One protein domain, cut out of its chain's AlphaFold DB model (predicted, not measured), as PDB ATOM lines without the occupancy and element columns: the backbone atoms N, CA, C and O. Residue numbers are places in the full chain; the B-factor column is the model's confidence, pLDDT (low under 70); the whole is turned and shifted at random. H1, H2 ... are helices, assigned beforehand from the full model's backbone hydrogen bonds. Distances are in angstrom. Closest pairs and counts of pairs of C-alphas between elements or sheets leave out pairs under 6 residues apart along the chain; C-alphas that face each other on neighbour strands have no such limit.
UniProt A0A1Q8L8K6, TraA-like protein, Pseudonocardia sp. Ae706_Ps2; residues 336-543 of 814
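Overview. This is residues 336 to 543 of the 814 residues of the protein "TraA-like protein" of Pseudonocardia sp. Ae706_Ps2 (UniProt A0A1Q8L8K6). Two lobes of helices share one long helix, H1: H2, H3 and H4 pack on its residues 347 to 362 with H5 against them, while H6, H8 and H9 meet its residues 336 to 349, with short H7 on H8 at the far end. H9 also joins the lobes by touching H3. The printed part has 208 residues with nine named helices, H1 to H9 in order, and no named strand: all helix. It is only just compact, close to loose, with a radius of gyration of the C-alphas of 20.0 A, and elongated, 64 by 33 by 26 A.

Along the chain. H1, residues 336 to 363, is 40.4 A long from C-alpha 336 at (-31.375, 32.928, -30.591). H2 is 369 to 377, H3 381 to 393, H4 398 to 407, H5 417 to 428. H6, 448 to 474, measures 39.1 A; H7 is 478 to 484; H8, 491 to 511, measures 30.0 A; H9, 529 to 541, ends at (-34.084, 21.239, -14.889).

Arrangement. H1 is the hub, touching six helices; packing is mostly crossed. Residues 347 to 354 of H1 touch H3, closest C-alphas Thr 351 and Thr 385, 5.7 A. H3 touches H5, a shallow tilt of 23 degrees, closest C-alphas Leu 384 and Tyr 422, 5.5 A. Residues 461 to 473 of H6 touch H8, a steep tilt of 64 degrees, closest C-alphas Gly 469 and Gly 502, 3.6 A. H1 and H5 are apart. In each of the nine helices every O i to N i+4 pair is within hydrogen-bond range.

Size, cuts and confidence. The farthest C-alphas, Gly 413 and Ala 489, are 66.5 A apart. The printed part has no cut. Links H5 to H6 and H8 to H9 are long. Nine residues have pLDDT under 70, among them 525 to 527.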
ATOM      1  N   ARG A 336     -32.687  32.927 -29.937       72.31
ATOM      2  CA  ARG A 336     -31.375  32.928 -30.591       72.31
ATOM      3  C   ARG A 336     -30.823  34.344 -30.739       72.31
ATOM      4  O   ARG A 336     -29.734  34.621 -30.261       72.31
ATOM      5  N   THR A 337     -31.625  35.267 -31.267       76.00
ATOM      6  CA  THR A 337     -31.212  36.659 -31.483       76.00
ATOM      7  C   THR A 337     -30.969  37.409 -30.173       76.00
ATOM      8  O   THR A 337     -29.983  38.131 -30.055       76.00
ATOM      9  N   ALA A 338     -31.838  37.247 -29.170       79.12
ATOM     10  CA  ALA A 338     -31.663  37.921 -27.881       79.12
ATOM     11  C   ALA A 338     -30.456  37.371 -27.097       79.12
ATOM     12  O   ALA A 338     -29.694  38.146 -26.524       79.12
ATOM     13  N   ALA A 339     -30.263  36.049 -27.114       79.06
ATOM     14  CA  ALA A 339     -29.163  35.355 -26.453       79.06
ATOM     15  C   ALA A 339     -27.802  35.653 -27.102       79.06
ATOM     16  O   ALA A 339     -26.846  35.934 -26.383       79.06
ATOM     17  N   GLU A 340     -27.716  35.646 -28.436       81.88
ATOM     18  CA  GLU A 340     -26.497  35.999 -29.181       81.88
ATOM     19  C   GLU A 340     -26.085  37.451 -28.905       81.88
ATOM     20  O   GLU A 340     -24.948  37.710 -28.512       81.88
ATOM     21  N   LEU A 341     -27.027  38.398 -29.008       78.56
ATOM     22  CA  LEU A 341     -26.759  39.809 -28.713       78.56
ATOM     23  C   LEU A 341     -26.358  40.032 -27.250       78.56
ATOM     24  O   LEU A 341     -25.530  40.901 -26.965       78.56
ATOM     25  N   LEU A 342     -26.937  39.265 -26.321       83.88
ATOM     26  CA  LEU A 342     -26.578  39.329 -24.907       83.88
ATOM     27  C   LEU A 342     -25.171  38.782 -24.673       83.88
ATOM     28  O   LEU A 342     -24.414  39.414 -23.942       83.88
ATOM     29  N   ALA A 343     -24.804  37.659 -25.294       83.94
ATOM     30  CA  ALA A 343     -23.465  37.085 -25.195       83.94
ATOM     31  C   ALA A 343     -22.396  38.045 -25.749       83.94
ATOM     32  O   ALA A 343     -21.392  38.302 -25.080       83.94
ATOM     33  N   ASP A 344     -22.651  38.666 -26.905       78.69
ATOM     34  CA  ASP A 344     -21.757  39.663 -27.504       78.69
ATOM     35  C   ASP A 344     -21.584  40.893 -26.595       78.69
ATOM     36  O   ASP A 344     -20.464  41.318 -26.289       78.69
ATOM     37  N   ALA A 345     -22.695  41.451 -26.106       75.81
ATOM     38  CA  ALA A 345     -22.683  42.594 -25.195       75.81
ATOM     39  C   ALA A 345     -22.016  42.258 -23.848       75.81
ATOM     40  O   ALA A 345     -21.284  43.081 -23.281       75.81
ATOM     41  N   ALA A 346     -22.221  41.039 -23.345       84.00
ATOM     42  CA  ALA A 346     -21.599  40.550 -22.124       84.00
ATOM     43  C   ALA A 346     -20.085  40.387 -22.285       84.00
ATOM     44  O   ALA A 346     -19.329  40.777 -21.392       84.00
ATOM     45  N   GLN A 347     -19.625  39.891 -23.435       83.44
ATOM     46  CA  GLN A 347     -18.205  39.785 -23.751       83.44
ATOM     47  C   GLN A 347     -17.533  41.163 -23.841       83.44
ATOM     48  O   GLN A 347     -16.434  41.340 -23.304       83.44
ATOM     49  N   LEU A 348     -18.178  42.149 -24.476       79.12
ATOM     50  CA  LEU A 348     -17.672  43.527 -24.540       79.12
ATOM     51  C   LEU A 348     -17.550  44.138 -23.139       79.12
ATOM     52  O   LEU A 348     -16.474  44.600 -22.757       79.12
ATOM     53  N   THR A 349     -18.611  44.027 -22.337       83.50
ATOM     54  CA  THR A 349     -18.649  44.517 -20.950       83.50
ATOM     55  C   THR A 349     -17.579  43.848 -20.082       83.50
ATOM     56  O   THR A 349     -16.842  44.512 -19.350       83.50
ATOM     57  N   ALA A 350     -17.427  42.524 -20.188       86.00
ATOM     58  CA  ALA A 350     -16.404  41.782 -19.458       86.00
ATOM     59  C   ALA A 350     -14.983  42.188 -19.881       86.00
ATOM     60  O   ALA A 350     -14.081  42.222 -19.040       86.00
ATOM     61  N   THR A 351     -14.779  42.519 -21.160       85.00
ATOM     62  CA  THR A 351     -13.489  42.982 -21.692       85.00
ATOM     63  C   THR A 351     -13.116  44.352 -21.136       85.00
ATOM     64  O   THR A 351     -11.986  44.535 -20.680       85.00
ATOM     65  N   GLU A 352     -14.055  45.303 -21.133       83.19
ATOM     66  CA  GLU A 352     -13.855  46.633 -20.541       83.19
ATOM     67  C   GLU A 352     -13.538  46.527 -19.049       83.19
ATOM     68  O   GLU A 352     -12.506  47.019 -18.598       83.19
ATOM     69  N   ARG A 353     -14.329  45.754 -18.302       88.19
ATOM     70  CA  ARG A 353     -14.093  45.535 -16.872       88.19
ATOM     71  C   ARG A 353     -12.737  44.889 -16.583       88.19
ATOM     72  O   ARG A 353     -12.044  45.296 -15.653       88.19
ATOM     73  N   THR A 354     -12.343  43.882 -17.363       88.94
ATOM     74  CA  THR A 354     -11.042  43.213 -17.193       88.94
ATOM     75  C   THR A 354      -9.896  44.203 -17.406       88.94
ATOM     76  O   THR A 354      -8.937  44.201 -16.635       88.94
ATOM     77  N   ARG A 355     -10.016  45.097 -18.398       87.38
ATOM     78  CA  ARG A 355      -9.059  46.191 -18.622       87.38
ATOM     79  C   ARG A 355      -8.970  47.110 -17.402       87.38
ATOM     80  O   ARG A 355      -7.867  47.325 -16.903       87.38
ATOM     81  N   ASP A 356     -10.105  47.564 -16.878       88.31
ATOM     82  CA  ASP A 356     -10.153  48.462 -15.718       88.31
ATOM     83  C   ASP A 356      -9.593  47.806 -14.447       88.31
ATOM     84  O   ASP A 356      -8.947  48.461 -13.626       88.31
ATOM     85  N   HIS A 357      -9.818  46.502 -14.266       90.12
ATOM     86  CA  HIS A 357      -9.266  45.743 -13.140       90.12
ATOM     87  C   HIS A 357      -7.741  45.643 -13.234       90.12
ATOM     88  O   HIS A 357      -7.048  45.860 -12.239       90.12
ATOM     89  N   LEU A 358      -7.210  45.366 -14.428       90.94
ATOM     90  CA  LEU A 358      -5.768  45.338 -14.673       90.94
ATOM     91  C   LEU A 358      -5.128  46.718 -14.463       90.94
ATOM     92  O   LEU A 358      -4.057  46.803 -13.865       90.94
ATOM     93  N   ASP A 359      -5.785  47.799 -14.892       90.69
ATOM     94  CA  ASP A 359      -5.300  49.172 -14.684       90.69
ATOM     95  C   ASP A 359      -5.298  49.550 -13.194       90.69
ATOM     96  O   ASP A 359      -4.347  50.157 -12.693       90.69
ATOM     97  N   ARG A 360      -6.313  49.113 -12.437       90.38
ATOM     98  CA  ARG A 360      -6.339  49.271 -10.977       90.38
ATOM     99  C   ARG A 360      -5.218  48.494 -10.289       90.38
ATOM    100  O   ARG A 360      -4.593  49.046  -9.386       90.38
ATOM    101  N   LEU A 361      -4.921  47.268 -10.718       92.00
ATOM    102  CA  LEU A 361      -3.806  46.478 -10.180       92.00
ATOM    103  C   LEU A 361      -2.445  47.154 -10.407       92.00
ATOM    104  O   LEU A 361      -1.577  47.070  -9.539       92.00
ATOM    105  N   VAL A 362      -2.273  47.877 -11.520       91.75
ATOM    106  CA  VAL A 362      -1.092  48.729 -11.743       91.75
ATOM    107  C   VAL A 362      -1.069  49.905 -10.772       91.75
ATOM    108  O   VAL A 362      -0.063  50.136 -10.104       91.75
ATOM    109  N   ALA A 363      -2.193  50.610 -10.624       89.00
ATOM    110  CA  ALA A 363      -2.292  51.758  -9.721       89.00
ATOM    111  C   ALA A 363      -2.011  51.401  -8.245       89.00
ATOM    112  O   ALA A 363      -1.515  52.241  -7.496       89.00
ATOM    113  N   HIS A 364      -2.302  50.164  -7.832       88.56
ATOM    114  CA  HIS A 364      -2.072  49.664  -6.470       88.56
ATOM    115  C   HIS A 364      -0.721  48.936  -6.316       88.56
ATOM    116  O   HIS A 364      -0.406  48.455  -5.230       88.56
ATOM    117  N   GLY A 365       0.090  48.869  -7.379       85.06
ATOM    118  CA  GLY A 365       1.439  48.296  -7.358       85.06
ATOM    119  C   GLY A 365       1.514  46.765  -7.392       85.06
ATOM    120  O   GLY A 365       2.607  46.221  -7.258       85.06
ATOM    121  N   ALA A 366       0.390  46.068  -7.592       87.12
ATOM    122  CA  ALA A 366       0.349  44.610  -7.745       87.12
ATOM    123  C   ALA A 366       0.833  44.151  -9.136       87.12
ATOM    124  O   ALA A 366       1.357  43.048  -9.290       87.12
ATOM    125  N   LEU A 367       0.702  45.016 -10.148       90.25
ATOM    126  CA  LEU A 367       1.301  44.854 -11.473       90.25
ATOM    127  C   LEU A 367       2.206  46.045 -11.796       90.25
ATOM    128  O   LEU A 367       1.935  47.179 -11.416       90.25
ATOM    129  N   THR A 368       3.275  45.798 -12.548       89.56
ATOM    130  CA  THR A 368       4.105  46.867 -13.125       89.56
ATOM    131  C   THR A 368       3.553  47.324 -14.476       89.56
ATOM    132  O   THR A 368       2.939  46.533 -15.196       89.56
ATOM    133  N   ASP A 369       3.854  48.563 -14.884       88.06
ATOM    134  CA  ASP A 369       3.504  49.081 -16.220       88.06
ATOM    135  C   ASP A 369       4.002  48.164 -17.351       88.06
ATOM    136  O   ASP A 369       3.319  47.956 -18.353       88.06
ATOM    137  N   HIS A 370       5.179  47.551 -17.172       85.31
ATOM    138  CA  HIS A 370       5.754  46.620 -18.142       85.31
ATOM    139  C   HIS A 370       4.956  45.310 -18.240       85.31
ATOM    140  O   HIS A 370       4.658  44.864 -19.346       85.31
ATOM    141  N   GLN A 371       4.546  44.723 -17.110       87.81
ATOM    142  CA  GLN A 371       3.690  43.527 -17.100       87.81
ATOM    143  C   GLN A 371       2.311  43.818 -17.695       87.81
ATOM    144  O   GLN A 371       1.773  43.001 -18.437       87.81
ATOM    145  N   ARG A 372       1.753  45.002 -17.426       90.25
ATOM    146  CA  ARG A 372       0.480  45.443 -18.002       90.25
ATOM    147  C   ARG A 372       0.551  45.626 -19.518       90.25
ATOM    148  O   ARG A 372      -0.396  45.250 -20.213       90.25
ATOM    149  N   ALA A 373       1.651  46.187 -20.021       85.00
ATOM    150  CA  ALA A 373       1.912  46.316 -21.453       85.00
ATOM    151  C   ALA A 373       2.118  44.945 -22.115       85.00
ATOM    152  O   ALA A 373       1.601  44.711 -23.203       85.00
ATOM    153  N   GLN A 374       2.804  44.023 -21.436       84.25
ATOM    154  CA  GLN A 374       3.001  42.656 -21.913       84.25
ATOM    155  C   GLN A 374       1.672  41.883 -21.996       84.25
ATOM    156  O   GLN A 374       1.372  41.326 -23.044       84.25
ATOM    157  N   ILE A 375       0.829  41.928 -20.957       86.19
ATOM    158  CA  ILE A 375      -0.518  41.319 -20.958       86.19
ATOM    159  C   ILE A 375      -1.386  41.863 -22.106       86.19
ATOM    160  O   ILE A 375      -2.168  41.120 -22.689       86.19
ATOM    161  N   ALA A 376      -1.253  43.150 -22.448       82.31
ATOM    162  CA  ALA A 376      -1.985  43.758 -23.563       82.31
ATOM    163  C   ALA A 376      -1.458  43.360 -24.950       82.31
ATOM    164  O   ALA A 376      -2.211  43.428 -25.917       82.31
ATOM    165  N   ALA A 377      -0.174  43.014 -25.050       78.50
ATOM    166  CA  ALA A 377       0.480  42.621 -26.297       78.50
ATOM    167  C   ALA A 377       0.368  41.113 -26.587       78.50
ATOM    168  O   ALA A 377       0.694  40.682 -27.689       78.50
ATOM    169  N   GLU A 378      -0.055  40.313 -25.606       82.31
ATOM    170  CA  GLU A 378      -0.262  38.872 -25.734       82.31
ATOM    171  C   GLU A 378      -1.661  38.547 -26.290       82.31
ATOM    172  O   GLU A 378      -2.670  39.094 -25.844       82.31
ATOM    173  N   ASP A 379      -1.746  37.560 -27.188       69.50
ATOM    174  CA  ASP A 379      -3.015  37.088 -27.778       69.50
ATOM    175  C   ASP A 379      -3.958  36.394 -26.759       69.50
ATOM    176  O   ASP A 379      -5.092  36.035 -27.076       69.50
ATOM    177  N   GLY A 380      -3.517  36.210 -25.507       68.88
ATOM    178  CA  GLY A 380      -4.256  35.524 -24.439       68.88
ATOM    179  C   GLY A 380      -5.304  36.375 -23.709       68.88
ATOM    180  O   GLY A 380      -6.039  35.849 -22.868       68.88
ATOM    181  N   ALA A 381      -5.421  37.671 -24.019       71.31
ATOM    182  CA  ALA A 381      -6.337  38.586 -23.328       71.31
ATOM    183  C   ALA A 381      -7.813  38.151 -23.423       71.31
ATOM    184  O   ALA A 381      -8.546  38.214 -22.436       71.31
ATOM    185  N   ALA A 382      -8.243  37.630 -24.578       75.25
ATOM    186  CA  ALA A 382      -9.604  37.119 -24.757       75.25
ATOM    187  C   ALA A 382      -9.892  35.897 -23.865       75.25
ATOM    188  O   ALA A 382     -10.991  35.756 -23.330       75.25
ATOM    189  N   SER A 383      -8.901  35.023 -23.667       78.75
ATOM    190  CA  SER A 383      -9.022  33.845 -22.800       78.75
ATOM    191  C   SER A 383      -9.060  34.211 -21.320       78.75
ATOM    192  O   SER A 383      -9.848  33.624 -20.573       78.75
ATOM    193  N   LEU A 384      -8.295  35.227 -20.913       84.25
ATOM    194  CA  LEU A 384      -8.355  35.779 -19.561       84.25
ATOM    195  C   LEU A 384      -9.723  36.423 -19.269       84.25
ATOM    196  O   LEU A 384     -10.347  36.109 -18.258       84.25
ATOM    197  N   THR A 385     -10.245  37.250 -20.179       86.69
ATOM    198  CA  THR A 385     -11.596  37.823 -20.044       86.69
ATOM    199  C   THR A 385     -12.658  36.729 -19.945       86.69
ATOM    200  O   THR A 385     -13.560  36.799 -19.111       86.69
ATOM    201  N   ARG A 386     -12.540  35.678 -20.764       85.50
ATOM    202  CA  ARG A 386     -13.499  34.572 -20.784       85.50
ATOM    203  C   ARG A 386     -13.515  33.787 -19.476       85.50
ATOM    204  O   ARG A 386     -14.596  33.462 -18.994       85.50
ATOM    205  N   VAL A 387     -12.354  33.472 -18.893       85.06
ATOM    206  CA  VAL A 387     -12.312  32.738 -17.615       85.06
ATOM    207  C   VAL A 387     -12.857  33.584 -16.462       85.06
ATOM    208  O   VAL A 387     -13.586  33.068 -15.621       85.06
ATOM    209  N   LEU A 388     -12.613  34.898 -16.472       90.62
ATOM    210  CA  LEU A 388     -13.197  35.829 -15.503       90.62
ATOM    211  C   LEU A 388     -14.716  35.968 -15.671       90.62
ATOM    212  O   LEU A 388     -15.441  36.041 -14.680       90.62
ATOM    213  N   ARG A 389     -15.220  35.938 -16.910       91.19
ATOM    214  CA  ARG A 389     -16.663  35.898 -17.186       91.19
ATOM    215  C   ARG A 389     -17.304  34.598 -16.693       91.19
ATOM    216  O   ARG A 389     -18.378  34.638 -16.105       91.19
ATOM    217  N   ARG A 390     -16.635  33.454 -16.854       89.00
ATOM    218  CA  ARG A 390     -17.098  32.185 -16.266       89.00
ATOM    219  C   ARG A 390     -17.109  32.225 -14.737       89.00
ATOM    220  O   ARG A 390     -18.031  31.695 -14.133       89.00
ATOM    221  N   ALA A 391     -16.110  32.861 -14.120       89.38
ATOM    222  CA  ALA A 391     -16.077  33.057 -12.671       89.38
ATOM    223  C   ALA A 391     -17.292  33.870 -12.191       89.38
ATOM    224  O   ALA A 391     -17.929  33.486 -11.216       89.38
ATOM    225  N   GLU A 392     -17.660  34.928 -12.922       91.25
ATOM    226  CA  GLU A 392     -18.856  35.728 -12.631       91.25
ATOM    227  C   GLU A 392     -20.143  34.902 -12.684       91.25
ATOM    228  O   GLU A 392     -20.950  34.967 -11.760       91.25
ATOM    229  N   LEU A 393     -20.324  34.096 -13.736       90.38
ATOM    230  CA  LEU A 393     -21.492  33.218 -13.844       90.38
ATOM    231  C   LEU A 393     -21.520  32.153 -12.745       90.38
ATOM    232  O   LEU A 393     -22.596  31.750 -12.324       90.38
ATOM    233  N   ALA A 394     -20.361  31.737 -12.235       88.19
ATOM    234  CA  ALA A 394     -20.252  30.849 -11.080       88.19
ATOM    235  C   ALA A 394     -20.485  31.552  -9.724       88.19
ATOM    236  O   ALA A 394     -20.296  30.947  -8.669       88.19
ATOM    237  N   GLY A 395     -20.879  32.831  -9.730       88.38
ATOM    238  CA  GLY A 395     -21.142  33.621  -8.527       88.38
ATOM    239  C   GLY A 395     -19.886  34.157  -7.831       88.38
ATOM    240  O   GLY A 395     -19.987  34.698  -6.729       88.38
ATOM    241  N   LEU A 396     -18.707  34.026  -8.446       90.88
ATOM    242  CA  LEU A 396     -17.452  34.568  -7.924       90.88
ATOM    243  C   LEU A 396     -17.285  36.033  -8.343       90.88
ATOM    244  O   LEU A 396     -17.715  36.431  -9.424       90.88
ATOM    245  N   ASP A 397     -16.609  36.834  -7.516       90.81
ATOM    246  CA  ASP A 397     -16.216  38.196  -7.892       90.81
ATOM    247  C   ASP A 397     -14.990  38.162  -8.829       90.81
ATOM    248  O   ASP A 397     -13.895  37.792  -8.387       90.81
ATOM    249  N   PRO A 398     -15.116  38.584 -10.104       90.81
ATOM    250  CA  PRO A 398     -14.005  38.561 -11.053       90.81
ATOM    251  C   PRO A 398     -12.832  39.451 -10.637       90.81
ATOM    252  O   PRO A 398     -11.700  39.193 -11.044       90.81
ATOM    253  N   GLN A 399     -13.072  40.500  -9.841       91.25
ATOM    254  CA  GLN A 399     -11.990  41.332  -9.323       91.25
ATOM    255  C   GLN A 399     -11.141  40.553  -8.319       91.25
ATOM    256  O   GLN A 399      -9.924  40.485  -8.480       91.25
ATOM    257  N   ALA A 400     -11.778  39.943  -7.318       91.38
ATOM    258  CA  ALA A 400     -11.095  39.143  -6.307       91.38
ATOM    259  C   ALA A 400     -10.335  37.956  -6.923       91.38
ATOM    260  O   ALA A 400      -9.186  37.713  -6.563       91.38
ATOM    261  N   VAL A 401     -10.938  37.271  -7.901       93.56
ATOM    262  CA  VAL A 401     -10.313  36.146  -8.621       93.56
ATOM    263  C   VAL A 401      -9.053  36.581  -9.377       93.56
ATOM    264  O   VAL A 401      -8.035  35.888  -9.348       93.56
ATOM    265  N   LEU A 402      -9.092  37.740 -10.044       93.31
ATOM    266  CA  LEU A 402      -7.926  38.263 -10.755       93.31
ATOM    267  C   LEU A 402      -6.816  38.712  -9.790       93.31
ATOM    268  O   LEU A 402      -5.643  38.475 -10.072       93.31
ATOM    269  N   VAL A 403      -7.180  39.335  -8.662       92.81
ATOM    270  CA  VAL A 403      -6.233  39.740  -7.608       92.81
ATOM    271  C   VAL A 403      -5.520  38.514  -7.035       92.81
ATOM    272  O   VAL A 403      -4.289  38.490  -7.048       92.81
ATOM    273  N   ASP A 404      -6.261  37.471  -6.632       91.00
ATOM    274  CA  ASP A 404      -5.674  36.228  -6.106       91.00
ATOM    275  C   ASP A 404      -4.675  35.636  -7.104       91.00
ATOM    276  O   ASP A 404      -3.526  35.370  -6.763       91.00
ATOM    277  N   ALA A 405      -5.058  35.529  -8.379       91.00
ATOM    278  CA  ALA A 405      -4.194  34.970  -9.411       91.00
ATOM    279  C   ALA A 405      -2.886  35.757  -9.621       91.00
ATOM    280  O   ALA A 405      -1.841  35.154  -9.899       91.00
ATOM    281  N   VAL A 406      -2.920  37.085  -9.487       90.81
ATOM    282  CA  VAL A 406      -1.731  37.944  -9.584       90.81
ATOM    283  C   VAL A 406      -0.840  37.785  -8.350       90.81
ATOM    284  O   VAL A 406       0.373  37.618  -8.499       90.81
ATOM    285  N   GLU A 407      -1.421  37.766  -7.150       87.44
ATOM    286  CA  GLU A 407      -0.688  37.755  -5.875       87.44
ATOM    287  C   GLU A 407      -0.163  36.366  -5.468       87.44
ATOM    288  O   GLU A 407       0.807  36.268  -4.716       87.44
ATOM    289  N   ARG A 408      -0.726  35.282  -6.018       83.75
ATOM    290  CA  ARG A 408      -0.395  33.883  -5.674       83.75
ATOM    291  C   ARG A 408       1.063  33.472  -5.907       83.75
ATOM    292  O   ARG A 408       1.503  32.441  -5.403       83.75
ATOM    293  N   GLY A 409       1.827  34.229  -6.688       81.62
ATOM    294  CA  GLY A 409       3.248  33.957  -6.892       81.62
ATOM    295  C   GLY A 409       3.909  34.893  -7.901       81.62
ATOM    296  O   GLY A 409       3.211  35.543  -8.685       81.62
ATOM    297  N   PRO A 410       5.254  34.937  -7.945       80.88
ATOM    298  CA  PRO A 410       5.984  35.854  -8.812       80.88
ATOM    299  C   PRO A 410       5.604  35.662 -10.286       80.88
ATOM    300  O   PRO A 410       5.414  34.543 -10.761       80.88
ATOM    301  N   LEU A 411       5.492  36.780 -11.004       80.94
ATOM    302  CA  LEU A 411       5.208  36.834 -12.444       80.94
ATOM    303  C   LEU A 411       6.490  37.016 -13.284       80.94
ATOM    304  O   LEU A 411       6.436  37.221 -14.494       80.94
ATOM    305  N   THR A 412       7.663  36.981 -12.648       70.69
ATOM    306  CA  THR A 412       8.966  37.180 -13.292       70.69
ATOM    307  C   THR A 412       9.417  35.923 -14.043       70.69
ATOM    308  O   THR A 412       9.287  34.808 -13.551       70.69
ATOM    309  N   GLY A 413       9.963  36.093 -15.254       64.69
ATOM    310  CA  GLY A 413      10.514  34.990 -16.058       64.69
ATOM    311  C   GLY A 413       9.494  34.167 -16.860       64.69
ATOM    312  O   GLY A 413       9.899  33.232 -17.551       64.69
ATOM    313  N   SER A 414       8.199  34.508 -16.819       71.50
ATOM    314  CA  SER A 414       7.192  33.855 -17.667       71.50
ATOM    315  C   SER A 414       7.305  34.300 -19.129       71.50
ATOM    316  O   SER A 414       7.451  35.487 -19.418       71.50
ATOM    317  N   ARG A 415       7.181  33.341 -20.057       69.94
ATOM    318  CA  ARG A 415       7.106  33.603 -21.507       69.94
ATOM    319  C   ARG A 415       5.745  34.156 -21.948       69.94
ATOM    320  O   ARG A 415       5.679  34.756 -23.011       69.94
ATOM    321  N   ASN A 416       4.687  33.925 -21.163       81.06
ATOM    322  CA  ASN A 416       3.332  34.413 -21.426       81.06
ATOM    323  C   ASN A 416       2.597  34.634 -20.087       81.06
ATOM    324  O   ASN A 416       2.376  33.687 -19.327       81.06
ATOM    325  N   LEU A 417       2.273  35.883 -19.757       84.56
ATOM    326  CA  LEU A 417       1.643  36.264 -18.490       84.56
ATOM    327  C   LEU A 417       0.148  35.929 -18.461       84.56
ATOM    328  O   LEU A 417      -0.343  35.445 -17.442       84.56
ATOM    329  N   THR A 418      -0.565  36.131 -19.570       81.62
ATOM    330  CA  THR A 418      -1.999  35.820 -19.694       81.62
ATOM    331  C   THR A 418      -2.289  34.339 -19.472       81.62
ATOM    332  O   THR A 418      -3.231  34.018 -18.751       81.62
ATOM    333  N   ASN A 419      -1.448  33.435 -19.976       77.81
ATOM    334  CA  ASN A 419      -1.578  31.992 -19.753       77.81
ATOM    335  C   ASN A 419      -1.289  31.590 -18.300       77.81
ATOM    336  O   ASN A 419      -1.954  30.703 -17.769       77.81
ATOM    337  N   VAL A 420      -0.332  32.251 -17.638       83.62
ATOM    338  CA  VAL A 420      -0.055  32.011 -16.211       83.62
ATOM    339  C   VAL A 420      -1.246  32.435 -15.357       83.62
ATOM    340  O   VAL A 420      -1.680  31.667 -14.501       83.62
ATOM    341  N   LEU A 421      -1.805  33.623 -15.605       85.50
ATOM    342  CA  LEU A 421      -2.991  34.101 -14.890       85.50
ATOM    343  C   LEU A 421      -4.209  33.220 -15.183       85.50
ATOM    344  O   LEU A 421      -4.906  32.822 -14.256       85.50
ATOM    345  N   TYR A 422      -4.415  32.842 -16.446       82.38
ATOM    346  CA  TYR A 422      -5.469  31.911 -16.844       82.38
ATOM    347  C   TYR A 422      -5.351  30.563 -16.117       82.38
ATOM    348  O   TYR A 422      -6.335  30.110 -15.540       82.38
ATOM    349  N   SER A 423      -4.158  29.950 -16.084       76.69
ATOM    350  CA  SER A 423      -3.917  28.686 -15.369       76.69
ATOM    351  C   SER A 423      -4.200  28.837 -13.882       76.69
ATOM    352  O   SER A 423      -4.955  28.052 -13.328       76.69
ATOM    353  N   ARG A 424      -3.674  29.883 -13.232       87.00
ATOM    354  CA  ARG A 424      -3.886  30.108 -11.794       87.00
ATOM    355  C   ARG A 424      -5.363  30.257 -11.442       87.00
ATOM    356  O   ARG A 424      -5.806  29.656 -10.466       87.00
ATOM    357  N   ILE A 425      -6.116  31.016 -12.239       84.81
ATOM    358  CA  ILE A 425      -7.564  31.174 -12.065       84.81
ATOM    359  C   ILE A 425      -8.256  29.825 -12.270       84.81
ATOM    360  O   ILE A 425      -9.070  29.419 -11.440       84.81
ATOM    361  N   ARG A 426      -7.909  29.111 -13.346       81.00
ATOM    362  CA  ARG A 426      -8.507  27.820 -13.686       81.00
ATOM    363  C   ARG A 426      -8.278  26.762 -12.609       81.00
ATOM    364  O   ARG A 426      -9.197  26.024 -12.282       81.00
ATOM    365  N   ASP A 427      -7.070  26.698 -12.069       75.31
ATOM    366  CA  ASP A 427      -6.655  25.648 -11.141       75.31
ATOM    367  C   ASP A 427      -7.153  25.921  -9.703       75.31
ATOM    368  O   ASP A 427      -7.172  25.017  -8.869       75.31
ATOM    369  N   SER A 428      -7.576  27.157  -9.404       76.12
ATOM    370  CA  SER A 428      -8.008  27.586  -8.061       76.12
ATOM    371  C   SER A 428      -9.525  27.648  -7.879       76.12
ATOM    372  O   SER A 428      -9.999  27.706  -6.744       76.12
ATOM    373  N   HIS A 429     -10.295  27.642  -8.970       77.38
ATOM    374  CA  HIS A 429     -11.738  27.867  -8.932       77.38
ATOM    375  C   HIS A 429     -12.514  26.846  -9.763       77.38
ATOM    376  O   HIS A 429     -12.025  26.288 -10.741       77.38
ATOM    377  N   ARG A 430     -13.771  26.631  -9.370       72.56
ATOM    378  CA  ARG A 430     -14.758  25.886 -10.154       72.56
ATOM    379  C   ARG A 430     -15.672  26.885 -10.858       72.56
ATOM    380  O   ARG A 430     -16.045  27.889 -10.261       72.56
ATOM    381  N   PHE A 431     -16.036  26.599 -12.104       80.38
ATOM    382  CA  PHE A 431     -16.794  27.521 -12.960       80.38
ATOM    383  C   PHE A 431     -18.195  27.010 -13.300       80.38
ATOM    384  O   PHE A 431     -18.637  27.147 -14.440       80.38
ATOM    385  N   ASP A 432     -18.872  26.374 -12.344       78.75
ATOM    386  CA  ASP A 432     -20.244  25.925 -12.571       78.75
ATOM    387  C   ASP A 432     -21.209  27.114 -12.444       78.75
ATOM    388  O   ASP A 432     -21.229  27.745 -11.386       78.75
ATOM    389  N   PRO A 433     -21.968  27.468 -13.495       85.62
ATOM    390  CA  PRO A 433     -22.842  28.630 -13.474       85.62
ATOM    391  C   PRO A 433     -23.990  28.475 -12.471       85.62
ATOM    392  O   PRO A 433     -24.692  27.460 -12.437       85.62
ATOM    393  N   VAL A 434     -24.205  29.532 -11.695       86.06
ATOM    394  CA  VAL A 434     -25.282  29.683 -10.715       86.06
ATOM    395  C   VAL A 434     -26.400  30.527 -11.338       86.06
ATOM    396  O   VAL A 434     -26.139  31.442 -12.115       86.06
ATOM    397  N   GLY A 435     -27.653  30.215 -11.007       87.31
ATOM    398  CA  GLY A 435     -28.842  30.841 -11.599       87.31
ATOM    399  C   GLY A 435     -29.459  30.007 -12.721       87.31
ATOM    400  O   GLY A 435     -28.835  29.073 -13.230       87.31
ATOM    401  N   ASP A 436     -30.700  30.321 -13.069       87.50
ATOM    402  CA  ASP A 436     -31.541  29.586 -14.018       87.50
ATOM    403  C   ASP A 436     -32.193  30.479 -15.087       87.50
ATOM    404  O   ASP A 436     -32.957  29.989 -15.921       87.50
ATOM    405  N   THR A 437     -31.899  31.781 -15.068       90.56
ATOM    406  CA  THR A 437     -32.477  32.780 -15.981       90.56
ATOM    407  C   THR A 437     -31.407  33.650 -16.632       90.56
ATOM    408  O   THR A 437     -30.328  33.870 -16.078       90.56
ATOM    409  N   TRP A 438     -31.724  34.203 -17.803       90.00
ATOM    410  CA  TRP A 438     -30.836  35.127 -18.508       90.00
ATOM    411  C   TRP A 438     -30.622  36.421 -17.712       90.00
ATOM    412  O   TRP A 438     -29.525  36.988 -17.724       90.00
ATOM    413  N   ALA A 439     -31.637  36.866 -16.963       90.62
ATOM    414  CA  ALA A 439     -31.526  38.000 -16.052       90.62
ATOM    415  C   ALA A 439     -30.472  37.782 -14.949       90.62
ATOM    416  O   ALA A 439     -29.697  38.692 -14.660       90.62
ATOM    417  N   GLU A 440     -30.388  36.583 -14.367       90.12
ATOM    418  CA  GLU A 440     -29.396  36.258 -13.326       90.12
ATOM    419  C   GLU A 440     -27.964  36.185 -13.868       90.12
ATOM    420  O   GLU A 440     -27.010  36.477 -13.147       90.12
ATOM    421  N   TRP A 441     -27.805  35.848 -15.148       91.50
ATOM    422  CA  TRP A 441     -26.504  35.782 -15.821       91.50
ATOM    423  C   TRP A 441     -26.040  37.118 -16.401       91.50
ATOM    424  O   TRP A 441     -24.937  37.209 -16.947       91.50
ATOM    425  N   THR A 442     -26.844  38.175 -16.286       89.62
ATOM    426  CA  THR A 442     -26.513  39.497 -16.826       89.62
ATOM    427  C   THR A 442     -25.269  40.078 -16.126       89.62
ATOM    428  O   THR A 442     -25.235  40.140 -14.895       89.62
ATOM    429  N   PRO A 443     -24.221  40.499 -16.866       84.69
ATOM    430  CA  PRO A 443     -23.005  41.022 -16.252       84.69
ATOM    431  C   PRO A 443     -23.252  42.345 -15.533       84.69
ATOM    432  O   PRO A 443     -24.061  43.174 -15.957       84.69
ATOM    433  N   ARG A 444     -22.490  42.576 -14.462       81.38
ATOM    434  CA  ARG A 444     -22.509  43.862 -13.756       81.38
ATOM    435  C   ARG A 444     -21.686  44.896 -14.524       81.38
ATOM    436  O   ARG A 444     -20.535  44.633 -14.869       81.38
ATOM    437  N   THR A 445     -22.265  46.073 -14.746       80.94
ATOM    438  CA  THR A 445     -21.609  47.212 -15.401       80.94
ATOM    439  C   THR A 445     -21.972  48.516 -14.703       80.94
ATOM    440  O   THR A 445     -23.114  48.694 -14.279       80.94
ATOM    441  N   ASP A 446     -21.000  49.421 -14.602       77.19
ATOM    442  CA  ASP A 446     -21.191  50.769 -14.057       77.19
ATOM    443  C   ASP A 446     -21.718  51.752 -15.120       77.19
ATOM    444  O   ASP A 446     -22.056  52.890 -14.794       77.19
ATOM    445  N   ASN A 447     -21.798  51.333 -16.393       75.69
ATOM    446  CA  ASN A 447     -22.373  52.131 -17.474       75.69
ATOM    447  C   ASN A 447     -23.903  51.930 -17.537       75.69
ATOM    448  O   ASN A 447     -24.351  50.837 -17.901       75.69
ATOM    449  N   PRO A 448     -24.715  52.970 -17.253       74.56
ATOM    450  CA  PRO A 448     -26.174  52.854 -17.238       74.56
ATOM    451  C   PRO A 448     -26.781  52.434 -18.583       74.56
ATOM    452  O   PRO A 448     -27.732  51.661 -18.602       74.56
ATOM    453  N   GLU A 449     -26.219  52.884 -19.711       67.81
ATOM    454  CA  GLU A 449     -26.740  52.555 -21.046       67.81
ATOM    455  C   GLU A 449     -26.536  51.070 -21.378       67.81
ATOM    456  O   GLU A 449     -27.446  50.408 -21.878       67.81
ATOM    457  N   TRP A 450     -25.363  50.519 -21.042       73.31
ATOM    458  CA  TRP A 450     -25.093  49.085 -21.193       73.31
ATOM    459  C   TRP A 450     -25.915  48.240 -20.223       73.31
ATOM    460  O   TRP A 450     -26.376  47.165 -20.602       73.31
ATOM    461  N   HIS A 451     -26.125  48.721 -18.994       80.88
ATOM    462  CA  HIS A 451     -26.964  48.038 -18.014       80.88
ATOM    463  C   HIS A 451     -28.406  47.891 -18.515       80.88
ATOM    464  O   HIS A 451     -28.955  46.785 -18.495       80.88
ATOM    465  N   ASP A 452     -28.997  48.978 -19.013       75.19
ATOM    466  CA  ASP A 452     -30.360  48.981 -19.544       75.19
ATOM    467  C   ASP A 452     -30.481  48.084 -20.785       75.19
ATOM    468  O   ASP A 452     -31.434  47.308 -20.901       75.19
ATOM    469  N   TYR A 453     -29.491  48.131 -21.684       74.00
ATOM    470  CA  TYR A 453     -29.457  47.309 -22.897       74.00
ATOM    471  C   TYR A 453     -29.364  45.807 -22.594       74.00
ATOM    472  O   TYR A 453     -30.184  45.023 -23.076       74.00
ATOM    473  N   LEU A 454     -28.412  45.400 -21.750       80.62
ATOM    474  CA  LEU A 454     -28.244  44.006 -21.335       80.62
ATOM    475  C   LEU A 454     -29.480  43.480 -20.593       80.62
ATOM    476  O   LEU A 454     -29.934  42.369 -20.857       80.62
ATOM    477  N   THR A 455     -30.069  44.302 -19.719       86.38
ATOM    478  CA  THR A 455     -31.298  43.956 -18.992       86.38
ATOM    479  C   THR A 455     -32.478  43.758 -19.945       86.38
ATOM    480  O   THR A 455     -33.290  42.855 -19.743       86.38
ATOM    481  N   ALA A 456     -32.592  44.582 -20.991       79.12
ATOM    482  CA  ALA A 456     -33.639  44.438 -21.997       79.12
ATOM    483  C   ALA A 456     -33.494  43.131 -22.796       79.12
ATOM    484  O   ALA A 456     -34.489  42.436 -23.000       79.12
ATOM    485  N   LEU A 457     -32.270  42.769 -23.196       83.44
ATOM    486  CA  LEU A 457     -31.991  41.512 -23.902       83.44
ATOM    487  C   LEU A 457     -32.263  40.283 -23.026       83.44
ATOM    488  O   LEU A 457     -32.902  39.335 -23.480       83.44
ATOM    489  N   ALA A 458     -31.841  40.324 -21.761       87.31
ATOM    490  CA  ALA A 458     -32.070  39.244 -20.808       87.31
ATOM    491  C   ALA A 458     -33.567  38.996 -20.583       87.31
ATOM    492  O   ALA A 458     -34.038  37.866 -20.692       87.31
ATOM    493  N   ARG A 459     -34.338  40.074 -20.372       89.44
ATOM    494  CA  ARG A 459     -35.802  39.998 -20.252       89.44
ATOM    495  C   ARG A 459     -36.453  39.435 -21.507       89.44
ATOM    496  O   ARG A 459     -37.343  38.606 -21.390       89.44
ATOM    497  N   ALA A 460     -35.997  39.839 -22.693       86.12
ATOM    498  CA  ALA A 460     -36.533  39.311 -23.945       86.12
ATOM    499  C   ALA A 460     -36.315  37.789 -24.073       86.12
ATOM    500  O   ALA A 460     -37.224  37.075 -24.500       86.12
ATOM    501  N   ALA A 461     -35.144  37.285 -23.667       87.50
ATOM    502  CA  ALA A 461     -34.850  35.854 -23.659       87.50
ATOM    503  C   ALA A 461     -35.698  35.090 -22.620       87.50
ATOM    504  O   ALA A 461     -36.278  34.050 -22.945       87.50
ATOM    505  N   ASP A 462     -35.842  35.630 -21.406       92.12
ATOM    506  CA  ASP A 462     -36.660  35.034 -20.340       92.12
ATOM    507  C   ASP A 462     -38.168  35.038 -20.683       92.12
ATOM    508  O   ASP A 462     -38.858  34.028 -20.513       92.12
ATOM    509  N   ASP A 463     -38.690  36.130 -21.252       90.44
ATOM    510  CA  ASP A 463     -40.086  36.242 -21.702       90.44
ATOM    511  C   ASP A 463     -40.403  35.248 -22.829       90.44
ATOM    512  O   ASP A 463     -41.501  34.665 -22.896       90.44
ATOM    513  N   ARG A 464     -39.432  35.018 -23.720       90.56
ATOM    514  CA  ARG A 464     -39.547  34.021 -24.782       90.56
ATOM    515  C   ARG A 464     -39.518  32.601 -24.214       90.56
ATOM    516  O   ARG A 464     -40.372  31.808 -24.608       90.56
ATOM    517  N   ALA A 465     -38.657  32.303 -23.240       92.06
ATOM    518  CA  ALA A 465     -38.665  31.020 -22.529       92.06
ATOM    519  C   ALA A 465     -40.030  30.737 -21.876       92.06
ATOM    520  O   ALA A 465     -40.600  29.657 -22.047       92.06
ATOM    521  N   ALA A 466     -40.618  31.738 -21.215       91.62
ATOM    522  CA  ALA A 466     -41.954  31.625 -20.634       91.62
ATOM    523  C   ALA A 466     -43.046  31.401 -21.699       91.62
ATOM    524  O   ALA A 466     -44.011  30.667 -21.473       91.62
ATOM    525  N   THR A 467     -42.905  32.014 -22.876       92.06
ATOM    526  CA  THR A 467     -43.834  31.832 -24.002       92.06
ATOM    527  C   THR A 467     -43.754  30.424 -24.584       92.06
ATOM    528  O   THR A 467     -44.796  29.806 -24.798       92.06
ATOM    529  N   LEU A 468     -42.544  29.892 -24.766       91.75
ATOM    530  CA  LEU A 468     -42.318  28.517 -25.216       91.75
ATOM    531  C   LEU A 468     -42.883  27.496 -24.224       91.75
ATOM    532  O   LEU A 468     -43.549  26.549 -24.630       91.75
ATOM    533  N   GLY A 469     -42.709  27.733 -22.922       92.62
ATOM    534  CA  GLY A 469     -43.289  26.894 -21.871       92.62
ATOM    535  C   GLY A 469     -44.821  26.858 -21.881       92.62
ATOM    536  O   GLY A 469     -45.422  25.798 -21.695       92.62
ATOM    537  N   ARG A 470     -45.473  28.001 -22.141       92.25
ATOM    538  CA  ARG A 470     -46.937  28.070 -22.310       92.25
ATOM    539  C   ARG A 470     -47.407  27.370 -23.584       92.25
ATOM    540  O   ARG A 470     -48.426  26.688 -23.549       92.25
ATOM    541  N   ALA A 471     -46.676  27.522 -24.689       90.69
ATOM    542  CA  ALA A 471     -46.990  26.842 -25.944       90.69
ATOM    543  C   ALA A 471     -46.888  25.316 -25.790       90.69
ATOM    544  O   ALA A 471     -47.815  24.603 -26.163       90.69
ATOM    545  N   ALA A 472     -45.829  24.832 -25.138       90.19
ATOM    546  CA  ALA A 472     -45.639  23.413 -24.855       90.19
ATOM    547  C   ALA A 472     -46.685  22.837 -23.883       90.19
ATOM    548  O   ALA A 472     -46.938  21.642 -23.897       90.19
ATOM    549  N   ALA A 473     -47.318  23.652 -23.036       88.94
ATOM    550  CA  ALA A 473     -48.438  23.173 -22.221       88.94
ATOM    551  C   ALA A 473     -49.728  22.992 -23.039       88.94
ATOM    552  O   ALA A 473     -50.551  22.145 -22.699       88.94
ATOM    553  N   ALA A 474     -49.908  23.776 -24.109       88.12
ATOM    554  CA  ALA A 474     -51.041  23.640 -25.022       88.12
ATOM    555  C   ALA A 474     -50.853  22.482 -26.018       88.12
ATOM    556  O   ALA A 474     -51.819  21.784 -26.317       88.12
ATOM    557  N   ASP A 475     -49.623  22.280 -26.500       89.44
ATOM    558  CA  ASP A 475     -49.233  21.194 -27.404       89.44
ATOM    559  C   ASP A 475     -47.891  20.580 -26.952       89.44
ATOM    560  O   ASP A 475     -46.823  21.069 -27.336       89.44
ATOM    561  N   PRO A 476     -47.916  19.568 -26.058       87.88
ATOM    562  CA  PRO A 476     -46.702  19.009 -25.467       87.88
ATOM    563  C   PRO A 476     -45.834  18.254 -26.482       87.88
ATOM    564  O   PRO A 476     -46.271  17.228 -27.009       87.88
ATOM    565  N   PRO A 477     -44.578  18.683 -26.718       88.12
ATOM    566  CA  PRO A 477     -43.673  17.956 -27.597       88.12
ATOM    567  C   PRO A 477     -43.182  16.658 -26.938       88.12
ATOM    568  O   PRO A 477     -43.062  16.572 -25.710       88.12
ATOM    569  N   THR A 478     -42.836  15.661 -27.760       88.31
ATOM    570  CA  THR A 478     -42.452  14.312 -27.308       88.31
ATOM    571  C   THR A 478     -41.343  14.345 -26.256       88.31
ATOM    572  O   THR A 478     -41.554  13.837 -25.155       88.31
ATOM    573  N   TRP A 479     -40.220  15.028 -26.513       89.75
ATOM    574  CA  TRP A 479     -39.117  15.166 -25.551       89.75
ATOM    575  C   TRP A 479     -39.557  15.720 -24.185       89.75
ATOM    576  O   TRP A 479     -39.027  15.295 -23.159       89.75
ATOM    577  N   ALA A 480     -40.529  16.643 -24.146       88.75
ATOM    578  CA  ALA A 480     -41.004  17.242 -22.899       88.75
ATOM    579  C   ALA A 480     -41.863  16.247 -22.118       88.75
ATOM    580  O   ALA A 480     -41.680  16.099 -20.912       88.75
ATOM    581  N   THR A 481     -42.742  15.511 -22.805       89.38
ATOM    582  CA  THR A 481     -43.540  14.451 -22.171       89.38
ATOM    583  C   THR A 481     -42.686  13.277 -21.696       89.38
ATOM    584  O   THR A 481     -42.941  12.737 -20.622       89.38
ATOM    585  N   SER A 482     -41.634  12.924 -22.438       84.25
ATOM    586  CA  SER A 482     -40.678  11.883 -22.055       84.25
ATOM    587  C   SER A 482     -39.831  12.290 -20.849       84.25
ATOM    588  O   SER A 482     -39.522  11.448 -20.010       84.25
ATOM    589  N   ALA A 483     -39.455  13.569 -20.744       82.19
ATOM    590  CA  ALA A 483     -38.584  14.055 -19.676       82.19
ATOM    591  C   ALA A 483     -39.327  14.458 -18.392       82.19
ATOM    592  O   ALA A 483     -38.838  14.189 -17.299       82.19
ATOM    593  N   PHE A 484     -40.487  15.107 -18.515       85.88
ATOM    594  CA  PHE A 484     -41.230  15.687 -17.389       85.88
ATOM    595  C   PHE A 484     -42.571  14.993 -17.119       85.88
ATOM    596  O   PHE A 484     -43.266  15.354 -16.169       85.88
ATOM    597  N   GLY A 485     -42.961  14.015 -17.940       86.69
ATOM    598  CA  GLY A 485     -44.302  13.438 -17.916       86.69
ATOM    599  C   GLY A 485     -45.353  14.341 -18.572       86.69
ATOM    600  O   GLY A 485     -45.056  15.410 -19.110       86.69
ATOM    601  N   ALA A 486     -46.610  13.892 -18.543       88.25
ATOM    602  CA  ALA A 486     -47.736  14.659 -19.073       88.25
ATOM    603  C   ALA A 486     -47.961  15.956 -18.275       88.25
ATOM    604  O   ALA A 486     -47.796  15.976 -17.056       88.25
ATOM    605  N   CYS A 487     -48.381  17.021 -18.965       89.88
ATOM    606  CA  CYS A 487     -48.668  18.315 -18.346       89.88
ATOM    607  C   CYS A 487     -49.763  18.174 -17.259       89.88
ATOM    608  O   CYS A 487     -50.851  17.668 -17.567       89.88
ATOM    609  N   PRO A 488     -49.506  18.589 -16.001       90.44
ATOM    610  CA  PRO A 488     -50.491  18.517 -14.922       90.44
ATOM    611  C   PRO A 488     -51.736  19.376 -15.188       90.44
ATOM    612  O   PRO A 488     -51.656  20.427 -15.819       90.44
ATOM    613  N   ALA A 489     -52.895  18.947 -14.673       84.31
ATOM    614  CA  ALA A 489     -54.156  19.696 -14.781       84.31
ATOM    615  C   ALA A 489     -54.351  20.742 -13.665       84.31
ATOM    616  O   ALA A 489     -55.220  21.607 -13.775       84.31
ATOM    617  N   ASP A 490     -53.585  20.631 -12.578       93.50
ATOM    618  CA  ASP A 490     -53.568  21.606 -11.489       93.50
ATOM    619  C   ASP A 490     -52.806  22.868 -11.918       93.50
ATOM    620  O   ASP A 490     -51.739  22.766 -12.517       93.50
ATOM    621  N   ALA A 491     -53.354  24.052 -11.632       87.00
ATOM    622  CA  ALA A 491     -52.841  25.310 -12.175       87.00
ATOM    623  C   ALA A 491     -51.437  25.668 -11.658       87.00
ATOM    624  O   ALA A 491     -50.625  26.193 -12.424       87.00
ATOM    625  N   ASP A 492     -51.139  25.361 -10.393       87.62
ATOM    626  CA  ASP A 492     -49.841  25.665  -9.790       87.62
ATOM    627  C   ASP A 492     -48.775  24.692 -10.321       87.62
ATOM    628  O   ASP A 492     -47.712  25.113 -10.783       87.62
ATOM    629  N   GLN A 493     -49.099  23.396 -10.396       87.56
ATOM    630  CA  GLN A 493     -48.208  22.383 -10.982       87.56
ATOM    631  C   GLN A 493     -48.007  22.573 -12.493       87.56
ATOM    632  O   GLN A 493     -46.923  22.317 -13.018       87.56
ATOM    633  N   GLN A 494     -49.033  23.041 -13.207       89.88
ATOM    634  CA  GLN A 494     -48.930  23.390 -14.622       89.88
ATOM    635  C   GLN A 494     -47.985  24.577 -14.827       89.88
ATOM    636  O   GLN A 494     -47.182  24.556 -15.759       89.88
ATOM    637  N   ALA A 495     -48.041  25.593 -13.959       89.00
ATOM    638  CA  ALA A 495     -47.138  26.737 -14.030       89.00
ATOM    639  C   ALA A 495     -45.674  26.326 -13.796       89.00
ATOM    640  O   ALA A 495     -44.791  26.755 -14.545       89.00
ATOM    641  N   GLU A 496     -45.416  25.453 -12.818       89.62
ATOM    642  CA  GLU A 496     -44.084  24.890 -12.561       89.62
ATOM    643  C   GLU A 496     -43.577  24.051 -13.742       89.62
ATOM    644  O   GLU A 496     -42.443  24.236 -14.198       89.62
ATOM    645  N   TRP A 497     -44.434  23.187 -14.296       92.94
ATOM    646  CA  TRP A 497     -44.124  22.380 -15.477       92.94
ATOM    647  C   TRP A 497     -43.809  23.264 -16.692       92.94
ATOM    648  O   TRP A 497     -42.780  23.083 -17.342       92.94
ATOM    649  N   SER A 498     -44.632  24.282 -16.966       93.81
ATOM    650  CA  SER A 498     -44.406  25.234 -18.060       93.81
ATOM    651  C   SER A 498     -43.108  26.012 -17.887       93.81
ATOM    652  O   SER A 498     -42.397  26.222 -18.868       93.81
ATOM    653  N   ALA A 499     -42.764  26.428 -16.667       91.06
ATOM    654  CA  ALA A 499     -41.503  27.115 -16.404       91.06
ATOM    655  C   ALA A 499     -40.293  26.197 -16.659       91.06
ATOM    656  O   ALA A 499     -39.317  26.624 -17.280       91.06
ATOM    657  N   ALA A 500     -40.364  24.933 -16.229       91.44
ATOM    658  CA  ALA A 500     -39.312  23.942 -16.455       91.44
ATOM    659  C   ALA A 500     -39.115  23.626 -17.947       91.44
ATOM    660  O   ALA A 500     -37.998  23.706 -18.464       91.44
ATOM    661  N   VAL A 501     -40.204  23.345 -18.662       94.06
ATOM    662  CA  VAL A 501     -40.178  23.069 -20.104       94.06
ATOM    663  C   VAL A 501     -39.735  24.297 -20.895       94.06
ATOM    664  O   VAL A 501     -38.944  24.166 -21.825       94.06
ATOM    665  N   GLY A 502     -40.166  25.495 -20.491       93.75
ATOM    666  CA  GLY A 502     -39.771  26.758 -21.108       93.75
ATOM    667  C   GLY A 502     -38.260  27.000 -21.094       93.75
ATOM    668  O   GLY A 502     -37.709  27.418 -22.111       93.75
ATOM    669  N   ARG A 503     -37.565  26.666 -19.994       92.56
ATOM    670  CA  ARG A 503     -36.092  26.766 -19.904       92.56
ATOM    671  C   ARG A 503     -35.385  25.847 -20.899       92.56
ATOM    672  O   ARG A 503     -34.473  26.279 -21.601       92.56
ATOM    673  N   VAL A 504     -35.824  24.591 -20.991       92.88
ATOM    674  CA  VAL A 504     -35.242  23.618 -21.932       92.88
ATOM    675  C   VAL A 504     -35.561  24.012 -23.376       92.88
ATOM    676  O   VAL A 504     -34.670  24.016 -24.222       92.88
ATOM    677  N   ALA A 505     -36.799  24.423 -23.657       91.81
ATOM    678  CA  ALA A 505     -37.225  24.871 -24.980       91.81
ATOM    679  C   ALA A 505     -36.466  26.122 -25.451       91.81
ATOM    680  O   ALA A 505     -36.091  26.201 -26.617       91.81
ATOM    681  N   ALA A 506     -36.178  27.070 -24.554       91.25
ATOM    682  CA  ALA A 506     -35.388  28.255 -24.880       91.25
ATOM    683  C   ALA A 506     -33.949  27.906 -25.287       91.25
ATOM    684  O   ALA A 506     -33.444  28.434 -26.277       91.25
ATOM    685  N   TYR A 507     -33.309  26.978 -24.566       90.50
ATOM    686  CA  TYR A 507     -31.988  26.469 -24.939       90.50
ATOM    687  C   TYR A 507     -32.010  25.759 -26.303       90.50
ATOM    688  O   TYR A 507     -31.134  25.993 -27.139       90.50
ATOM    689  N   ARG A 508     -33.035  24.936 -26.557       91.19
ATOM    690  CA  ARG A 508     -33.227  24.258 -27.847       91.19
ATOM    691  C   ARG A 508     -33.384  25.247 -29.000       91.19
ATOM    692  O   ARG A 508     -32.695  25.114 -30.005       91.19
ATOM    693  N   GLU A 509     -34.229  26.265 -28.837       89.06
ATOM    694  CA  GLU A 509     -34.449  27.299 -29.855       89.06
ATOM    695  C   GLU A 509     -33.161  28.088 -30.143       89.06
ATOM    696  O   GLU A 509     -32.797  28.279 -31.310       89.06
ATOM    697  N   MET A 510     -32.423  28.469 -29.091       86.38
ATOM    698  CA  MET A 510     -31.117  29.130 -29.198       86.38
ATOM    699  C   MET A 510     -30.144  28.307 -30.052       86.38
ATOM    700  O   MET A 510     -29.502  28.853 -30.944       86.38
ATOM    701  N   ARG A 511     -30.076  26.988 -29.832       84.00
ATOM    702  CA  ARG A 511     -29.161  26.081 -30.545       84.00
ATOM    703  C   ARG A 511     -29.676  25.556 -31.882       84.00
ATOM    704  O   ARG A 511     -28.904  24.908 -32.583       84.00
ATOM    705  N   GLY A 512     -30.937  25.824 -32.227       83.44
ATOM    706  CA  GLY A 512     -31.584  25.224 -33.397       83.44
ATOM    707  C   GLY A 512     -31.696  23.703 -33.279       83.44
ATOM    708  O   GLY A 512     -31.421  22.990 -34.238       83.44
ATOM    709  N   HIS A 513     -32.002  23.206 -32.077       84.94
ATOM    710  CA  HIS A 513     -32.103  21.776 -31.786       84.94
ATOM    711  C   HIS A 513     -33.559  21.296 -31.853       84.94
ATOM    712  O   HIS A 513     -34.341  21.503 -30.920       84.94
ATOM    713  N   ASP A 514     -33.893  20.606 -32.944       83.19
ATOM    714  CA  ASP A 514     -35.268  20.207 -33.282       83.19
ATOM    715  C   ASP A 514     -35.530  18.694 -33.150       83.19
ATOM    716  O   ASP A 514     -36.581  18.205 -33.560       83.19
ATOM    717  N   ASP A 515     -34.610  17.938 -32.538       78.94
ATOM    718  CA  ASP A 515     -34.766  16.489 -32.353       78.94
ATOM    719  C   ASP A 515     -35.968  16.163 -31.433       78.94
ATOM    720  O   ASP A 515     -36.055  16.724 -30.330       78.94
ATOM    721  N   PRO A 516     -36.914  15.303 -31.858       78.62
ATOM    722  CA  PRO A 516     -38.125  15.013 -31.095       78.62
ATOM    723  C   PRO A 516     -37.884  14.168 -29.836       78.62
ATOM    724  O   PRO A 516     -38.700  14.251 -28.915       78.62
ATOM    725  N   ASP A 517     -36.794  13.399 -29.776       76.56
ATOM    726  CA  ASP A 517     -36.510  12.419 -28.721       76.56
ATOM    727  C   ASP A 517     -35.328  12.839 -27.828       76.56
ATOM    728  O   ASP A 517     -35.303  12.527 -26.633       76.56
ATOM    729  N   ASP A 518     -34.371  13.607 -28.354       79.75
ATOM    730  CA  ASP A 518     -33.291  14.207 -27.570       79.75
ATOM    731  C   ASP A 518     -33.646  15.624 -27.116       79.75
ATOM    732  O   ASP A 518     -33.782  16.540 -27.922       79.75
ATOM    733  N   ALA A 519     -33.724  15.838 -25.802       80.88
ATOM    734  CA  ALA A 519     -34.058  17.127 -25.206       80.88
ATOM    735  C   ALA A 519     -32.982  18.223 -25.382       80.88
ATOM    736  O   ALA A 519     -33.368  19.389 -25.455       80.88
ATOM    737  N   LEU A 520     -31.679  17.897 -25.427       76.81
ATOM    738  CA  LEU A 520     -30.600  18.899 -25.309       76.81
ATOM    739  C   LEU A 520     -29.548  18.890 -26.428       76.81
ATOM    740  O   LEU A 520     -28.930  19.930 -26.647       76.81
ATOM    741  N   GLY A 521     -29.289  17.775 -27.109       72.75
ATOM    742  CA  GLY A 521     -28.177  17.719 -28.059       72.75
ATOM    743  C   GLY A 521     -26.790  17.800 -27.392       72.75
ATOM    744  O   GLY A 521     -26.657  17.722 -26.161       72.75
ATOM    745  N   PRO A 522     -25.717  17.938 -28.195       70.31
ATOM    746  CA  PRO A 522     -24.350  18.021 -27.690       70.31
ATOM    747  C   PRO A 522     -24.075  19.353 -26.973       70.31
ATOM    748  O   PRO A 522     -24.545  20.421 -27.385       70.31
ATOM    749  N   ALA A 523     -23.238  19.296 -25.931       68.69
ATOM    750  CA  ALA A 523     -22.842  20.463 -25.145       68.69
ATOM    751  C   ALA A 523     -22.219  21.588 -26.017       68.69
ATOM    752  O   ALA A 523     -21.615  21.303 -27.055       68.69
ATOM    753  N   PRO A 524     -22.364  22.875 -25.631       71.31
ATOM    754  CA  PRO A 524     -21.732  24.005 -26.327       71.31
ATOM    755  C   PRO A 524     -20.203  23.912 -26.394       71.31
ATOM    756  O   PRO A 524     -19.565  23.332 -25.514       71.31
ATOM    757  N   LYS A 525     -19.610  24.519 -27.430       64.69
ATOM    758  CA  LYS A 525     -18.153  24.535 -27.626       64.69
ATOM    759  C   LYS A 525     -17.464  25.389 -26.548       64.69
ATOM    760  O   LYS A 525     -18.026  26.405 -26.116       64.69
ATOM    761  N   PRO A 526     -16.213  25.065 -26.166       53.81
ATOM    762  CA  PRO A 526     -15.411  25.927 -25.303       53.81
ATOM    763  C   PRO A 526     -15.295  27.332 -25.911       53.81
ATOM    764  O   PRO A 526     -14.760  27.506 -27.001       53.81
ATOM    765  N   GLY A 527     -15.830  28.347 -25.230       62.06
ATOM    766  CA  GLY A 527     -15.911  29.699 -25.800       62.06
ATOM    767  C   GLY A 527     -17.258  30.373 -25.597       62.06
ATOM    768  O   GLY A 527     -17.288  31.567 -25.317       62.06
ATOM    769  N   GLN A 528     -18.334  29.588 -25.666       76.00
ATOM    770  CA  GLN A 528     -19.723  30.042 -25.607       76.00
ATOM    771  C   GLN A 528     -20.215  30.066 -24.151       76.00
ATOM    772  O   GLN A 528     -20.875  29.141 -23.682       76.00
ATOM    773  N   VAL A 529     -19.798  31.083 -23.394       83.00
ATOM    774  CA  VAL A 529     -19.946  31.117 -21.927       83.00
ATOM    775  C   VAL A 529     -21.418  31.160 -21.496       83.00
ATOM    776  O   VAL A 529     -21.830  30.380 -20.639       83.00
ATOM    777  N   GLU A 530     -22.218  32.008 -22.130       87.44
ATOM    778  CA  GLU A 530     -23.648  32.168 -21.869       87.44
ATOM    779  C   GLU A 530     -24.455  30.943 -22.333       87.44
ATOM    780  O   GLU A 530     -25.323  30.457 -21.607       87.44
ATOM    781  N   GLU A 531     -24.115  30.363 -23.490       85.88
ATOM    782  CA  GLU A 531     -24.758  29.130 -23.967       85.88
ATOM    783  C   GLU A 531     -24.487  27.945 -23.035       85.88
ATOM    784  O   GLU A 531     -25.345  27.079 -22.852       85.88
ATOM    785  N   PHE A 532     -23.292  27.894 -22.438       83.75
ATOM    786  CA  PHE A 532     -22.932  26.882 -21.451       83.75
ATOM    787  C   PHE A 532     -23.739  27.034 -20.155       83.75
ATOM    788  O   PHE A 532     -24.179  26.027 -19.598       83.75
ATOM    789  N   ALA A 533     -24.008  28.263 -19.707       87.62
ATOM    790  CA  ALA A 533     -24.898  28.510 -18.572       87.62
ATOM    791  C   ALA A 533     -26.341  28.068 -18.849       87.62
ATOM    792  O   ALA A 533     -26.914  27.319 -18.049       87.62
ATOM    793  N   ALA A 534     -26.871  28.400 -20.029       89.31
ATOM    794  CA  ALA A 534     -28.179  27.934 -20.484       89.31
ATOM    795  C   ALA A 534     -28.262  26.398 -20.552       89.31
ATOM    796  O   ALA A 534     -29.215  25.803 -20.043       89.31
ATOM    797  N   TYR A 535     -27.231  25.741 -21.096       87.19
ATOM    798  CA  TYR A 535     -27.129  24.280 -21.139       87.19
ATOM    799  C   TYR A 535     -27.146  23.651 -19.737       87.19
ATOM    800  O   TYR A 535     -27.876  22.687 -19.493       87.19
ATOM    801  N   ARG A 536     -26.370  24.199 -18.790       84.19
ATOM    802  CA  ARG A 536     -26.302  23.692 -17.409       84.19
ATOM    803  C   ARG A 536     -27.632  23.857 -16.673       84.19
ATOM    804  O   ARG A 536     -28.062  22.908 -16.019       84.19
ATOM    805  N   SER A 537     -28.313  24.994 -16.815       89.00
ATOM    806  CA  SER A 537     -29.646  25.191 -16.221       89.00
ATOM    807  C   SER A 537     -30.696  24.245 -16.819       89.00
ATOM    808  O   SER A 537     -31.447  23.597 -16.082       89.00
ATOM    809  N   ALA A 538     -30.707  24.071 -18.146       88.56
ATOM    810  CA  ALA A 538     -31.619  23.144 -18.814       88.56
ATOM    811  C   ALA A 538     -31.377  21.688 -18.369       88.56
ATOM    812  O   ALA A 538     -32.320  20.942 -18.103       88.56
ATOM    813  N   ARG A 539     -30.111  21.293 -18.199       83.12
ATOM    814  CA  ARG A 539     -29.737  19.959 -17.718       83.12
ATOM    815  C   ARG A 539     -30.124  19.712 -16.259       83.12
ATOM    816  O   ARG A 539     -30.656  18.640 -15.976       83.12
ATOM    817  N   ARG A 540     -29.909  20.691 -15.366       85.00
ATOM    818  CA  ARG A 540     -30.402  20.645 -13.974       85.00
ATOM    819  C   ARG A 540     -31.923  20.507 -13.941       85.00
ATOM    820  O   ARG A 540     -32.448  19.676 -13.210       85.00
ATOM    821  N   THR A 541     -32.618  21.263 -14.792       88.12
ATOM    822  CA  THR A 541     -34.084  21.239 -14.889       88.12
ATOM    823  C   THR A 541     -34.617  19.857 -15.285       88.12
ATOM    824  O   THR A 541     -35.623  19.427 -14.738       88.12
ATOM    825  N   LEU A 542     -33.928  19.120 -16.163       83.81
ATOM    826  CA  LEU A 542     -34.312  17.759 -16.575       83.81
ATOM    827  C   LEU A 542     -34.081  16.677 -15.501       83.81
ATOM    828  O   LEU A 542     -34.284  15.499 -15.789       83.81
ATOM    829  N   GLY A 543     -33.583  17.026 -14.309       70.88
ATOM    830  CA  GLY A 543     -33.285  16.056 -13.249       70.88
ATOM    831  C   GLY A 543     -32.231  15.013 -13.643       70.88
ATOM    832  O   GLY A 543     -32.110  13.978 -12.989       70.88
TER     833      GLY A 543